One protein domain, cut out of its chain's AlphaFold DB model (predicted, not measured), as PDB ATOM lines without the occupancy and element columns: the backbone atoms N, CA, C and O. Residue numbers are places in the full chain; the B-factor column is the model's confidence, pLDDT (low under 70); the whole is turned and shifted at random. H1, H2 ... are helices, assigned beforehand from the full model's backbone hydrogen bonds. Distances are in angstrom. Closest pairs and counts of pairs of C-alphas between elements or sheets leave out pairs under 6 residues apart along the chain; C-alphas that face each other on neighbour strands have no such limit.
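This is residues 330 to 429 of the 429 residues of an uncharacterized protein of bacterium 0.1xD8-71 (UniProt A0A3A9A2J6). Two long helices, H3 and H4, cross as an X, and the shorter H1 packs on H4 near the middle of the domain. H2 and H5, two short helices side by side and running opposite ways, make one end, with H5 packed on the last part of H1. The printed part has 100 residues with five named helices, H1 to H5 in that order along the chain, and no named strand, and its class is all helix. It is compact, with a radius of gyration of the C-alphas of 14.2 A, and its C-alphas span 40 by 28 by 19 A.

H1, residues 330 to 341, touches residues 398 to 407 alone of H4, residues 391 to 413. Their closest C-alphas, those of Cys 332 and Leu 399, are 6.2 A apart, and they run the same way at a steep tilt of 37 degrees, only just past shallow. With residues 337 to 341 alone, H1 touches H5, residues 419 to 426; the closest C-alphas, those of Ala 341 and Lys 422, are 5.0 A apart, and the lines are only just about perpendicular, at 71 degrees. H2, residues 351 to 358, touches H5 at a shallow tilt of 15 degrees, opposite ways, with the C-alphas of Ile 357 and Ile 421 closest at 5.9 A. H3, residues 363 to 384, touches H4 with residues 369 to 377 alone, at a steep tilt of 56 degrees, opposite ways; the C-alphas of Cys 373 and Ala 406 are closest, at 5.6 A. H1 and H3 are close but not clearly touching, the C-alphas of Tyr 336 and Phe 370 being closest at 7.1 A. H2 and H4 are apart. The helix packing is mostly crossed: one of the four touching pairs is at a shallow tilt. In H1, H2, H3, H4 and H5 every O i to N i+4 pair is within hydrogen-bond range.

H1 begins at C-alpha 330, at (-16.016, -14.872, 1.010), and measures 16.5 A from first to last C-alpha. H2, from His 351 to Leu 358, measures 10.4 A. H3, from Leu 363 to Ser 384, measures 31.5 A and ends at C-alpha 384, at (2.845, -18.862, 12.707). H4, from Ala 391 to Arg 413, measures 31.8 A. H5, from Asn 419 to Lys 426, measures 10.4 A and ends at C-alpha 426, at (-26.010, -0.579, 9.369).

The two C-alphas farthest apart are those of Asp 361 and Asn 389, at 41.8 A. The printed part has no cut and ends at Ile 429, the chain's last residue. The links from H2 to H3 and from H4 to H5 are tight, those from H1 to H2 and from H3 to H4 are short, and there is no long link. The mean pLDDT of the printed part is 78.0; 29 residues are under 70, namely residues 382 to 395, 397 to 398, 401 and 406 to 417.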
ATOM      1  N   ILE A 330     -14.676 -15.334   0.620       87.38
ATOM      2  CA  ILE A 330     -16.016 -14.872   1.010       87.38
ATOM      3  C   ILE A 330     -16.229 -14.841   2.529       87.38
ATOM      4  O   ILE A 330     -16.893 -13.942   3.034       87.38
ATOM      5  N   ASP A 331     -15.658 -15.790   3.275       86.31
ATOM      6  CA  ASP A 331     -15.818 -15.851   4.732       86.31
ATOM      7  C   ASP A 331     -15.126 -14.665   5.420       86.31
ATOM      8  O   ASP A 331     -15.749 -13.976   6.227       86.31
ATOM      9  N   CYS A 332     -13.879 -14.371   5.041       87.56
ATOM     10  CA  CYS A 332     -13.135 -13.211   5.535       87.56
ATOM     11  C   CYS A 332     -13.817 -11.900   5.126       87.56
ATOM     12  O   CYS A 332     -13.919 -10.971   5.922       87.56
ATOM     13  N   PHE A 333     -14.353 -11.837   3.907       91.00
ATOM     14  CA  PHE A 333     -15.117 -10.680   3.461       91.00
ATOM     15  C   PHE A 333     -16.403 -10.470   4.269       91.00
ATOM     16  O   PHE A 333     -16.714  -9.347   4.651       91.00
ATOM     17  N   ASN A 334     -17.134 -11.536   4.596       90.50
ATOM     18  CA  ASN A 334     -18.325 -11.433   5.437       90.50
ATOM     19  C   ASN A 334     -17.989 -10.929   6.848       90.50
ATOM     20  O   ASN A 334     -18.737 -10.119   7.396       90.50
ATOM     21  N   GLU A 335     -16.868 -11.361   7.438       87.88
ATOM     22  CA  GLU A 335     -16.392 -10.793   8.708       87.88
ATOM     23  C   GLU A 335     -15.975  -9.325   8.550       87.88
ATOM     24  O   GLU A 335     -16.323  -8.493   9.386       87.88
ATOM     25  N   TYR A 336     -15.327  -8.964   7.444       89.12
ATOM     26  CA  TYR A 336     -14.975  -7.574   7.152       89.12
ATOM     27  C   TYR A 336     -16.200  -6.649   7.118       89.12
ATOM     28  O   TYR A 336     -16.187  -5.578   7.728       89.12
ATOM     29  N   LEU A 337     -17.294  -7.088   6.481       90.81
ATOM     30  CA  LEU A 337     -18.559  -6.349   6.481       90.81
ATOM     31  C   LEU A 337     -19.103  -6.143   7.902       90.81
ATOM     32  O   LEU A 337     -19.548  -5.043   8.233       90.81
ATOM     33  N   LYS A 338     -19.037  -7.170   8.763       88.25
ATOM     34  CA  LYS A 338     -19.471  -7.070  10.168       88.25
ATOM     35  C   LYS A 338     -18.648  -6.064  10.958       88.25
ATOM     36  O   LYS A 338     -19.229  -5.287  11.715       88.25
ATOM     37  N   ILE A 339     -17.326  -6.072  10.782       85.06
ATOM     38  CA  ILE A 339     -16.410  -5.151  11.468       85.06
ATOM     39  C   ILE A 339     -16.769  -3.708  11.115       85.06
ATOM     40  O   ILE A 339     -17.030  -2.911  12.015       85.06
ATOM     41  N   ILE A 340     -16.888  -3.394   9.821       85.69
ATOM     42  CA  ILE A 340     -17.226  -2.037   9.365       85.69
ATOM     43  C   ILE A 340     -18.592  -1.599   9.897       85.69
ATOM     44  O   ILE A 340     -18.744  -0.484  10.400       85.69
ATOM     45  N   ALA A 341     -19.588  -2.482   9.823       87.44
ATOM     46  CA  ALA A 341     -20.926  -2.204  10.331       87.44
ATOM     47  C   ALA A 341     -20.994  -2.133  11.866       87.44
ATOM     48  O   ALA A 341     -21.986  -1.653  12.416       87.44
ATOM     49  N   GLN A 342     -19.945  -2.586  12.562       84.12
ATOM     50  CA  GLN A 342     -19.901  -2.777  14.012       84.12
ATOM     51  C   GLN A 342     -21.020  -3.711  14.498       84.12
ATOM     52  O   GLN A 342     -21.672  -3.457  15.512       84.12
ATOM     53  N   SER A 343     -21.248  -4.792  13.748       83.00
ATOM     54  CA  SER A 343     -22.309  -5.766  13.996       83.00
ATOM     55  C   SER A 343     -21.771  -7.114  14.456       83.00
ATOM     56  O   SER A 343     -20.682  -7.540  14.084       83.00
ATOM     57  N   ARG A 344     -22.586  -7.828  15.238       82.88
ATOM     58  CA  ARG A 344     -22.372  -9.248  15.563       82.88
ATOM     59  C   ARG A 344     -23.176 -10.187  14.660       82.88
ATOM     60  O   ARG A 344     -22.937 -11.393  14.674       82.88
ATOM     61  N   THR A 345     -24.138  -9.667  13.898       85.31
ATOM     62  CA  THR A 345     -24.980 -10.460  12.997       85.31
ATOM     63  C   THR A 345     -24.334 -10.581  11.614       85.31
ATOM     64  O   THR A 345     -23.679  -9.644  11.163       85.31
ATOM     65  N   PRO A 346     -24.482 -11.724  10.915       84.31
ATOM     66  CA  PRO A 346     -24.063 -11.841   9.521       84.31
ATOM     67  C   PRO A 346     -24.778 -10.824   8.635       84.31
ATOM     68  O   PRO A 346     -26.004 -10.750   8.649       84.31
ATOM     69  N   ILE A 347     -24.003 -10.098   7.834       86.62
ATOM     70  CA  ILE A 347     -24.521  -9.172   6.830       86.62
ATOM     71  C   ILE A 347     -24.456  -9.881   5.485       86.62
ATOM     72  O   ILE A 347     -23.382 -10.288   5.049       86.62
ATOM     73  N   PHE A 348     -25.609 -10.051   4.845       88.19
ATOM     74  CA  PHE A 348     -25.688 -10.586   3.491       88.19
ATOM     75  C   PHE A 348     -25.884  -9.436   2.522       88.19
ATOM     76  O   PHE A 348     -26.817  -8.645   2.663       88.19
ATOM     77  N   LEU A 349     -25.027  -9.367   1.510       92.94
ATOM     78  CA  LEU A 349     -25.184  -8.374   0.466       92.94
ATOM     79  C   LEU A 349     -26.417  -8.691  -0.376       92.94
ATOM     80  O   LEU A 349     -26.736  -9.847  -0.657       92.94
ATOM     81  N   THR A 350     -27.099  -7.641  -0.805       93.81
ATOM     82  CA  THR A 350     -28.132  -7.686  -1.837       93.81
ATOM     83  C   THR A 350     -27.696  -6.801  -2.995       93.81
ATOM     84  O   THR A 350     -26.753  -6.014  -2.852       93.81
ATOM     85  N   HIS A 351     -28.401  -6.879  -4.125       93.06
ATOM     86  CA  HIS A 351     -28.201  -5.946  -5.234       93.06
ATOM     87  C   HIS A 351     -28.227  -4.485  -4.753       93.06
ATOM     88  O   HIS A 351     -27.307  -3.726  -5.025       93.06
ATOM     89  N   GLN A 352     -29.242  -4.119  -3.964       94.12
ATOM     90  CA  GLN A 352     -29.453  -2.749  -3.487       94.12
ATOM     91  C   GLN A 352     -28.328  -2.265  -2.568       94.12
ATOM     92  O   GLN A 352     -27.848  -1.146  -2.721       94.12
ATOM     93  N   ILE A 353     -27.895  -3.100  -1.617       94.81
ATOM     94  CA  ILE A 353     -26.793  -2.751  -0.707       94.81
ATOM     95  C   ILE A 353     -25.497  -2.594  -1.503       94.81
ATOM     96  O   ILE A 353     -24.774  -1.617  -1.331       94.81
ATOM     97  N   THR A 354     -25.232  -3.538  -2.407       96.19
ATOM     98  CA  THR A 354     -24.039  -3.529  -3.257       96.19
ATOM     99  C   THR A 354     -24.001  -2.271  -4.121       96.19
ATOM    100  O   THR A 354     -23.004  -1.560  -4.120       96.19
ATOM    101  N   ASP A 355     -25.101  -1.943  -4.795       94.81
ATOM    102  CA  ASP A 355     -25.221  -0.759  -5.645       94.81
ATOM    103  C   ASP A 355     -25.084   0.555  -4.857       94.81
ATOM    104  O   ASP A 355     -24.392   1.467  -5.309       94.81
ATOM    105  N   LYS A 356     -25.643   0.639  -3.639       94.94
ATOM    106  CA  LYS A 356     -25.400   1.776  -2.735       94.94
ATOM    107  C   LYS A 356     -23.906   1.935  -2.434       94.94
ATOM    108  O   LYS A 356     -23.380   3.035  -2.565       94.94
ATOM    109  N   ILE A 357     -23.218   0.850  -2.064       95.31
ATOM    110  CA  ILE A 357     -21.780   0.870  -1.743       95.31
ATOM    111  C   ILE A 357     -20.942   1.256  -2.967       95.31
ATOM    112  O   ILE A 357     -19.973   1.995  -2.833       95.31
ATOM    113  N   LEU A 358     -21.313   0.812  -4.169       94.44
ATOM    114  CA  LEU A 358     -20.579   1.136  -5.397       94.44
ATOM    115  C   LEU A 358     -20.538   2.633  -5.730       94.44
ATOM    116  O   LEU A 358     -19.685   3.056  -6.508       94.44
ATOM    117  N   ARG A 359     -21.465   3.423  -5.181       92.75
ATOM    118  CA  ARG A 359     -21.653   4.844  -5.508       92.75
ATOM    119  C   ARG A 359     -21.029   5.797  -4.491       92.75
ATOM    120  O   ARG A 359     -21.204   7.003  -4.626       92.75
ATOM    121  N   VAL A 360     -20.348   5.281  -3.469       92.31
ATOM    122  CA  VAL A 360     -19.726   6.108  -2.426       92.31
ATOM    123  C   VAL A 360     -18.236   6.324  -2.679       92.31
ATOM    124  O   VAL A 360     -17.525   5.432  -3.142       92.31
ATOM    125  N   ASP A 361     -17.735   7.488  -2.269       87.62
ATOM    126  CA  ASP A 361     -16.333   7.898  -2.456       87.62
ATOM    127  C   ASP A 361     -15.317   7.063  -1.654       87.62
ATOM    128  O   ASP A 361     -14.104   7.163  -1.853       87.62
ATOM    129  N   ASP A 362     -15.791   6.254  -0.705       86.88
ATOM    130  CA  ASP A 362     -14.943   5.434   0.163       86.88
ATOM    131  C   ASP A 362     -14.699   4.021  -0.389       86.88
ATOM    132  O   ASP A 362     -13.975   3.245   0.237       86.88
ATOM    133  N   LEU A 363     -15.244   3.678  -1.567       91.06
ATOM    134  CA  LEU A 363     -15.147   2.337  -2.158       91.06
ATOM    135  C   LEU A 363     -13.699   1.870  -2.368       91.06
ATOM    136  O   LEU A 363     -13.348   0.751  -1.994       91.06
ATOM    137  N   ASP A 364     -12.833   2.706  -2.943       88.56
ATOM    138  CA  ASP A 364     -11.440   2.309  -3.187       88.56
ATOM    139  C   ASP A 364     -10.656   2.117  -1.888       88.56
ATOM    140  O   ASP A 364      -9.832   1.206  -1.787       88.56
ATOM    141  N   TYR A 365     -10.956   2.916  -0.864       86.56
ATOM    142  CA  TYR A 365     -10.364   2.734   0.456       86.56
ATOM    143  C   TYR A 365     -10.874   1.450   1.126       86.56
ATOM    144  O   TYR A 365     -10.074   0.684   1.658       86.56
ATOM    145  N   PHE A 366     -12.173   1.159   1.021       88.94
ATOM    146  CA  PHE A 366     -12.773  -0.097   1.476       88.94
ATOM    147  C   PHE A 366     -12.101  -1.320   0.842       88.94
ATOM    148  O   PHE A 366     -11.737  -2.257   1.555       88.94
ATOM    149  N   ARG A 367     -11.878  -1.288  -0.480       90.56
ATOM    150  CA  ARG A 367     -11.183  -2.345  -1.232       90.56
ATOM    151  C   ARG A 367      -9.740  -2.510  -0.760       90.56
ATOM    152  O   ARG A 367      -9.299  -3.628  -0.495       90.56
ATOM    153  N   LEU A 368      -9.012  -1.400  -0.641       86.69
ATOM    154  CA  LEU A 368      -7.610  -1.384  -0.223       86.69
ATOM    155  C   LEU A 368      -7.430  -1.956   1.187       86.69
ATOM    156  O   LEU A 368      -6.520  -2.750   1.414       86.69
ATOM    157  N   VAL A 369      -8.278  -1.557   2.137       85.31
ATOM    158  CA  VAL A 369      -8.198  -2.046   3.518       85.31
ATOM    159  C   VAL A 369      -8.488  -3.541   3.574       85.31
ATOM    160  O   VAL A 369      -7.696  -4.265   4.170       85.31
ATOM    161  N   PHE A 370      -9.525  -4.029   2.884       88.44
ATOM    162  CA  PHE A 370      -9.792  -5.467   2.803       88.44
ATOM    163  C   PHE A 370      -8.580  -6.254   2.279       88.44
ATOM    164  O   PHE A 370      -8.138  -7.213   2.909       88.44
ATOM    165  N   LEU A 371      -8.006  -5.818   1.153       87.19
ATOM    166  CA  LEU A 371      -6.858  -6.486   0.536       87.19
ATOM    167  C   LEU A 371      -5.607  -6.455   1.420       87.19
ATOM    168  O   LEU A 371      -4.892  -7.453   1.492       87.19
ATOM    169  N   ASN A 372      -5.365  -5.350   2.129       82.88
ATOM    170  CA  ASN A 372      -4.281  -5.265   3.107       82.88
ATOM    171  C   ASN A 372      -4.487  -6.253   4.257       82.88
ATOM    172  O   ASN A 372      -3.556  -6.974   4.600       82.88
ATOM    173  N   CYS A 373      -5.707  -6.351   4.798       83.69
ATOM    174  CA  CYS A 373      -6.010  -7.323   5.845       83.69
ATOM    175  C   CYS A 373      -5.751  -8.757   5.372       83.69
ATOM    176  O   CYS A 373      -5.175  -9.560   6.101       83.69
ATOM    177  N   MET A 374      -6.124  -9.076   4.132       84.25
ATOM    178  CA  MET A 374      -5.871 -10.393   3.545       84.25
ATOM    179  C   MET A 374      -4.374 -10.671   3.352       84.25
ATOM    180  O   MET A 374      -3.924 -11.788   3.615       84.25
ATOM    181  N   ALA A 375      -3.594  -9.672   2.934       79.12
ATOM    182  CA  ALA A 375      -2.145  -9.792   2.783       79.12
ATOM    183  C   ALA A 375      -1.437  -9.991   4.135       79.12
ATOM    184  O   ALA A 375      -0.659 -10.936   4.284       79.12
ATOM    185  N   ASP A 376      -1.761  -9.162   5.128       77.75
ATOM    186  CA  ASP A 376      -1.208  -9.232   6.483       77.75
ATOM    187  C   ASP A 376      -1.568 -10.572   7.151       77.75
ATOM    188  O   ASP A 376      -0.701 -11.255   7.701       77.75
ATOM    189  N   MET A 377      -2.829 -11.013   7.035       79.44
ATOM    190  CA  MET A 377      -3.288 -12.312   7.538       79.44
ATOM    191  C   MET A 377      -2.458 -13.459   6.952       79.44
ATOM    192  O   MET A 377      -1.992 -14.326   7.690       79.44
ATOM    193  N   ARG A 378      -2.224 -13.467   5.637       74.38
ATOM    194  CA  ARG A 378      -1.415 -14.510   4.984       74.38
ATOM    195  C   ARG A 378       0.019 -14.529   5.468       74.38
ATOM    196  O   ARG A 378       0.580 -15.608   5.647       74.38
ATOM    197  N   GLU A 379       0.617 -13.360   5.656       71.94
ATOM    198  CA  GLU A 379       1.984 -13.275   6.153       71.94
ATOM    199  C   GLU A 379       2.074 -13.815   7.582       71.94
ATOM    200  O   GLU A 379       2.926 -14.653   7.881       71.94
ATOM    201  N   HIS A 380       1.108 -13.470   8.434       70.56
ATOM    202  CA  HIS A 380       0.992 -14.058   9.764       70.56
ATOM    203  C   HIS A 380       0.806 -15.577   9.734       70.56
ATOM    204  O   HIS A 380       1.441 -16.273  10.525       70.56
ATOM    205  N   MET A 381      -0.013 -16.122   8.830       70.00
ATOM    206  CA  MET A 381      -0.190 -17.575   8.700       70.00
ATOM    207  C   MET A 381       1.111 -18.293   8.342       70.00
ATOM    208  O   MET A 381       1.411 -19.333   8.927       70.00
ATOM    209  N   LYS A 382       1.909 -17.728   7.423       66.56
ATOM    210  CA  LYS A 382       3.231 -18.275   7.082       66.56
ATOM    211  C   LYS A 382       4.161 -18.276   8.295       66.56
ATOM    212  O   LYS A 382       4.807 -19.283   8.564       66.56
ATOM    213  N   LEU A 383       4.208 -17.164   9.031       66.25
ATOM    214  CA  LEU A 383       5.091 -16.995  10.190       66.25
ATOM    215  C   LEU A 383       4.691 -17.873  11.383       66.25
ATOM    216  O   LEU A 383       5.552 -18.349  12.115       66.25
ATOM    217  N   SER A 384       3.392 -18.097  11.578       59.75
ATOM    218  CA  SER A 384       2.845 -18.862  12.707       59.75
ATOM    219  C   SER A 384       2.759 -20.370  12.458       59.75
ATOM    220  O   SER A 384       2.354 -21.102  13.358       59.75
ATOM    221  N   GLN A 385       3.130 -20.840  11.258       59.72
ATOM    222  CA  GLN A 385       3.039 -22.247  10.848       59.72
ATOM    223  C   GLN A 385       1.666 -22.871  11.156       59.72
ATOM    224  O   GLN A 385       1.580 -24.047  11.522       59.72
ATOM    225  N   ILE A 386       0.578 -22.095  11.044       57.47
ATOM    226  CA  ILE A 386      -0.781 -22.600  11.277       57.47
ATOM    227  C   ILE A 386      -1.124 -23.595  10.160       57.47
ATOM    228  O   ILE A 386      -1.696 -23.245   9.132       57.47
ATOM    229  N   ASN A 387      -0.781 -24.859  10.394       52.41
ATOM    230  CA  ASN A 387      -1.132 -26.003   9.568       52.41
ATOM    231  C   ASN A 387      -2.132 -26.845  10.365       52.41
ATOM    232  O   ASN A 387      -1.775 -27.485  11.353       52.41
ATOM    233  N   SER A 388      -3.405 -26.805   9.976       48.22
ATOM    234  CA  SER A 388      -4.431 -27.707  10.505       48.22
ATOM    235  C   SER A 388      -4.927 -28.598   9.379       48.22
ATOM    236  O   SER A 388      -5.373 -28.094   8.351       48.22
ATOM    237  N   ASN A 389      -4.900 -29.912   9.600       44.47
ATOM    238  CA  ASN A 389      -5.496 -30.888   8.683       44.47
ATOM    239  C   ASN A 389      -7.035 -30.918   8.785       44.47
ATOM    240  O   ASN A 389      -7.696 -31.524   7.943       44.47
ATOM    241  N   ASP A 390      -7.615 -30.274   9.806       54.78
ATOM    242  CA  ASP A 390      -9.059 -30.084   9.941       54.78
ATOM    243  C   ASP A 390      -9.478 -28.750   9.304       54.78
ATOM    244  O   ASP A 390      -9.049 -27.672   9.736       54.78
ATOM    245  N   ALA A 391     -10.335 -28.837   8.282       55.75
ATOM    246  CA  ALA A 391     -10.846 -27.704   7.519       55.75
ATOM    247  C   ALA A 391     -11.690 -26.729   8.360       55.75
ATOM    248  O   ALA A 391     -11.683 -25.530   8.080       55.75
ATOM    249  N   ASN A 392     -12.397 -27.213   9.385       57.97
ATOM    250  CA  ASN A 392     -13.195 -26.356  10.263       57.97
ATOM    251  C   ASN A 392     -12.289 -25.580  11.222       57.97
ATOM    252  O   ASN A 392     -12.411 -24.362  11.323       57.97
ATOM    253  N   GLN A 393     -11.319 -26.256  11.840       61.62
ATOM    254  CA  GLN A 393     -10.352 -25.607  12.726       61.62
ATOM    255  C   GLN A 393      -9.465 -24.605  11.967       61.62
ATOM    256  O   GLN A 393      -9.121 -23.547  12.492       61.62
ATOM    257  N   TYR A 394      -9.105 -24.914  10.717       63.22
ATOM    258  CA  TYR A 394      -8.377 -23.993   9.843       63.22
ATOM    259  C   TYR A 394      -9.193 -22.727   9.547       63.22
ATOM    260  O   TYR A 394      -8.675 -21.618   9.660       63.22
ATOM    261  N   ARG A 395     -10.484 -22.887   9.230       66.56
ATOM    262  CA  ARG A 395     -11.411 -21.773   8.991       66.56
ATOM    263  C   ARG A 395     -11.576 -20.884  10.225       66.56
ATOM    264  O   ARG A 395     -11.532 -19.668  10.095       66.56
ATOM    265  N   GLU A 396     -11.748 -21.465  11.410       70.25
ATOM    266  CA  GLU A 396     -11.895 -20.696  12.654       70.25
ATOM    267  C   GLU A 396     -10.647 -19.863  12.965       70.25
ATOM    268  O   GLU A 396     -10.760 -18.665  13.221       70.25
ATOM    269  N   LYS A 397      -9.453 -20.460  12.844       67.00
ATOM    270  CA  LYS A 397      -8.176 -19.747  13.030       67.00
ATOM    271  C   LYS A 397      -7.967 -18.634  12.002       67.00
ATOM    272  O   LYS A 397      -7.454 -17.574  12.349       67.00
ATOM    273  N   LEU A 398      -8.368 -18.866  10.749       69.06
ATOM    274  CA  LEU A 398      -8.353 -17.852   9.690       69.06
ATOM    275  C   LEU A 398      -9.192 -16.632  10.077       69.06
ATOM    276  O   LEU A 398      -8.711 -15.505  10.001       69.06
ATOM    277  N   LEU A 399     -10.425 -16.859  10.530       72.81
ATOM    278  CA  LEU A 399     -11.339 -15.782  10.910       72.81
ATOM    279  C   LEU A 399     -10.876 -15.038  12.170       72.81
ATOM    280  O   LEU A 399     -10.979 -13.814  12.230       72.81
ATOM    281  N   GLU A 400     -10.335 -15.747  13.163       73.94
ATOM    282  CA  GLU A 400      -9.750 -15.131  14.361       73.94
ATOM    283  C   GLU A 400      -8.587 -14.197  13.998       73.94
ATOM    284  O   GLU A 400      -8.562 -13.034  14.408       73.94
ATOM    285  N   LEU A 401      -7.661 -14.678  13.165       68.94
ATOM    286  CA  LEU A 401      -6.519 -13.892  12.710       68.94
ATOM    287  C   LEU A 401      -6.952 -12.702  11.851       68.94
ATOM    288  O   LEU A 401      -6.448 -11.594  12.044       68.94
ATOM    289  N   PHE A 402      -7.909 -12.907  10.944       74.56
ATOM    290  CA  PHE A 402      -8.468 -11.831  10.134       74.56
ATOM    291  C   PHE A 402      -9.057 -10.723  11.012       74.56
ATOM    292  O   PHE A 402      -8.769  -9.553  10.783       74.56
ATOM    293  N   ASN A 403      -9.815 -11.074  12.056       71.25
ATOM    294  CA  ASN A 403     -10.394 -10.100  12.982       71.25
ATOM    295  C   ASN A 403      -9.323  -9.274  13.710       71.25
ATOM    296  O   ASN A 403      -9.467  -8.057  13.825       71.25
ATOM    297  N   ILE A 404      -8.234  -9.906  14.165       73.69
ATOM    298  CA  ILE A 404      -7.109  -9.209  14.812       73.69
ATOM    299  C   ILE A 404      -6.469  -8.213  13.838       73.69
ATOM    300  O   ILE A 404      -6.293  -7.040  14.171       73.69
ATOM    301  N   VAL A 405      -6.156  -8.669  12.625       73.81
ATOM    302  CA  VAL A 405      -5.507  -7.860  11.586       73.81
ATOM    303  C   VAL A 405      -6.407  -6.714  11.126       73.81
ATOM    304  O   VAL A 405      -5.937  -5.590  10.950       73.81
ATOM    305  N   ALA A 406      -7.698  -6.974  10.943       67.50
ATOM    306  CA  ALA A 406      -8.667  -5.971  10.537       67.50
ATOM    307  C   ALA A 406      -8.852  -4.902  11.618       67.50
ATOM    308  O   ALA A 406      -8.843  -3.715  11.299       67.50
ATOM    309  N   PHE A 407      -8.909  -5.296  12.894       68.69
ATOM    310  CA  PHE A 407      -8.970  -4.354  14.010       68.69
ATOM    311  C   PHE A 407      -7.696  -3.501  14.120       68.69
ATOM    312  O   PHE A 407      -7.762  -2.298  14.363       68.69
ATOM    313  N   GLN A 408      -6.521  -4.097  13.892       67.94
ATOM    314  CA  GLN A 408      -5.256  -3.361  13.836       67.94
ATOM    315  C   GLN A 408      -5.212  -2.388  12.653       67.94
ATOM    316  O   GLN A 408      -4.787  -1.248  12.818       67.94
ATOM    317  N   ASN A 409      -5.675  -2.798  11.472       64.56
ATOM    318  CA  ASN A 409      -5.709  -1.934  10.294       64.56
ATOM    319  C   ASN A 409      -6.719  -0.782  10.451       64.56
ATOM    320  O   ASN A 409      -6.389   0.350  10.094       64.56
ATOM    321  N   GLU A 410      -7.886  -1.025  11.058       62.25
ATOM    322  CA  GLU A 410      -8.844   0.026  11.428       62.25
ATOM    323  C   GLU A 410      -8.238   0.975  12.483       62.25
ATOM    324  O   GLU A 410      -8.294   2.193  12.336       62.25
ATOM    325  N   GLY A 411      -7.582   0.446  13.521       54.25
ATOM    326  CA  GLY A 411      -7.006   1.246  14.607       54.25
ATOM    327  C   GLY A 411      -5.746   2.047  14.241       54.25
ATOM    328  O   GLY A 411      -5.545   3.135  14.777       54.25
ATOM    329  N   ILE A 412      -4.896   1.541  13.337       47.25
ATOM    330  CA  ILE A 412      -3.549   2.085  13.064       47.25
ATOM    331  C   ILE A 412      -3.501   2.922  11.774       47.25
ATOM    332  O   ILE A 412      -2.708   3.862  11.685       47.25
ATOM    333  N   ARG A 413      -4.339   2.634  10.765       49.44
ATOM    334  CA  ARG A 413      -4.299   3.314   9.449       49.44
ATOM    335  C   ARG A 413      -5.444   4.311   9.215       49.44
ATOM    336  O   ARG A 413      -5.543   4.867   8.118       49.44
ATOM    337  N   ASN A 414      -6.271   4.583  10.227       50.78
ATOM    338  CA  ASN A 414      -7.388   5.528  10.158       50.78
ATOM    339  C   ASN A 414      -6.907   6.983   9.980       50.78
ATOM    340  O   ASN A 414      -6.721   7.735  10.935       50.78
ATOM    341  N   ARG A 415      -6.729   7.394   8.721       52.66
ATOM    342  CA  ARG A 415      -6.692   8.811   8.311       52.66
ATOM    343  C   ARG A 415      -7.970   9.250   7.581       52.66
ATOM    344  O   ARG A 415      -8.214  10.449   7.503       52.66
ATOM    345  N   LYS A 416      -8.789   8.309   7.080       62.19
ATOM    346  CA  LYS A 416     -10.072   8.567   6.400       62.19
ATOM    347  C   LYS A 416     -11.143   7.586   6.913       62.19
ATOM    348  O   LYS A 416     -10.925   6.383   6.810       62.19
ATOM    349  N   PRO A 417     -12.270   8.053   7.472       66.25
ATOM    350  CA  PRO A 417     -13.328   7.166   7.951       66.25
ATOM    351  C   PRO A 417     -14.195   6.632   6.793       66.25
ATOM    352  O   PRO A 417     -14.547   7.397   5.903       66.25
ATOM    353  N   MET A 418     -14.598   5.353   6.832       80.44
ATOM    354  CA  MET A 418     -15.549   4.736   5.876       80.44
ATOM    355  C   MET A 418     -17.017   4.958   6.288       80.44
ATOM    356  O   MET A 418     -17.822   4.022   6.285       80.44
ATOM    357  N   ASN A 419     -17.366   6.172   6.719       81.50
ATOM    358  CA  ASN A 419     -18.665   6.439   7.351       81.50
ATOM    359  C   ASN A 419     -19.840   6.109   6.419       81.50
ATOM    360  O   ASN A 419     -20.787   5.462   6.851       81.50
ATOM    361  N   SER A 420     -19.730   6.439   5.130       89.19
ATOM    362  CA  SER A 420     -20.795   6.194   4.150       89.19
ATOM    363  C   SER A 420     -21.119   4.703   4.002       89.19
ATOM    364  O   SER A 420     -22.279   4.304   4.044       89.19
ATOM    365  N   ILE A 421     -20.092   3.855   3.872       90.38
ATOM    366  CA  ILE A 421     -20.271   2.398   3.748       90.38
ATOM    367  C   ILE A 421     -20.781   1.814   5.062       90.38
ATOM    368  O   ILE A 421     -21.673   0.970   5.057       90.38
ATOM    369  N   LYS A 422     -20.249   2.282   6.192       88.88
ATOM    370  CA  LYS A 422     -20.706   1.876   7.520       88.88
ATOM    371  C   LYS A 422     -22.195   2.148   7.721       88.88
ATOM    372  O   LYS A 422     -22.895   1.261   8.201       88.88
ATOM    373  N   ASP A 423     -22.674   3.326   7.343       90.12
ATOM    374  CA  ASP A 423     -24.083   3.693   7.489       90.12
ATOM    375  C   ASP A 423     -24.973   2.831   6.581       90.12
ATOM    376  O   ASP A 423     -25.956   2.262   7.056       90.12
ATOM    377  N   ILE A 424     -24.566   2.601   5.325       92.88
ATOM    378  CA  ILE A 424     -25.268   1.691   4.402       92.88
ATOM    379  C   ILE A 424     -25.359   0.267   4.971       92.88
ATOM    380  O   ILE A 424     -26.412  -0.365   4.899       92.88
ATOM    381  N   LEU A 425     -24.263  -0.259   5.525       90.75
ATOM    382  CA  LEU A 425     -24.242  -1.607   6.094       90.75
ATOM    383  C   LEU A 425     -25.067  -1.703   7.383       90.75
ATOM    384  O   LEU A 425     -25.642  -2.754   7.647       90.75
ATOM    385  N   LYS A 426     -25.161  -0.625   8.170       87.25
ATOM    386  CA  LYS A 426     -26.010  -0.579   9.369       87.25
ATOM    387  C   LYS A 426     -27.499  -0.585   9.045       87.25
ATOM    388  O   LYS A 426     -28.254  -1.201   9.784       87.25
ATOM    389  N   GLU A 427     -27.912   0.048   7.948       86.25
ATOM    390  CA  GLU A 427     -29.297  -0.024   7.452       86.25
ATOM    391  C   GLU A 427     -29.706  -1.439   7.008       86.25
ATOM    392  O   GLU A 427     -30.895  -1.721   6.870       86.25
ATOM    393  N   ALA A 428     -28.733  -2.314   6.737       80.31
ATOM    394  CA  ALA A 428     -28.955  -3.673   6.250       80.31
ATOM    395  C   ALA A 428     -29.070  -4.740   7.358       80.31
ATOM    396  O   ALA A 428     -29.290  -5.912   7.037       80.31
ATOM    397  N   ILE A 429     -28.873  -4.355   8.624       75.19
ATOM    398  CA  ILE A 429     -29.018  -5.204   9.819       75.19
ATOM    399  C   ILE A 429     -30.462  -5.141  10.301       75.19
ATOM    400  O   ILE A 429     -31.003  -6.225  10.622       75.19
TER     401      ILE A 429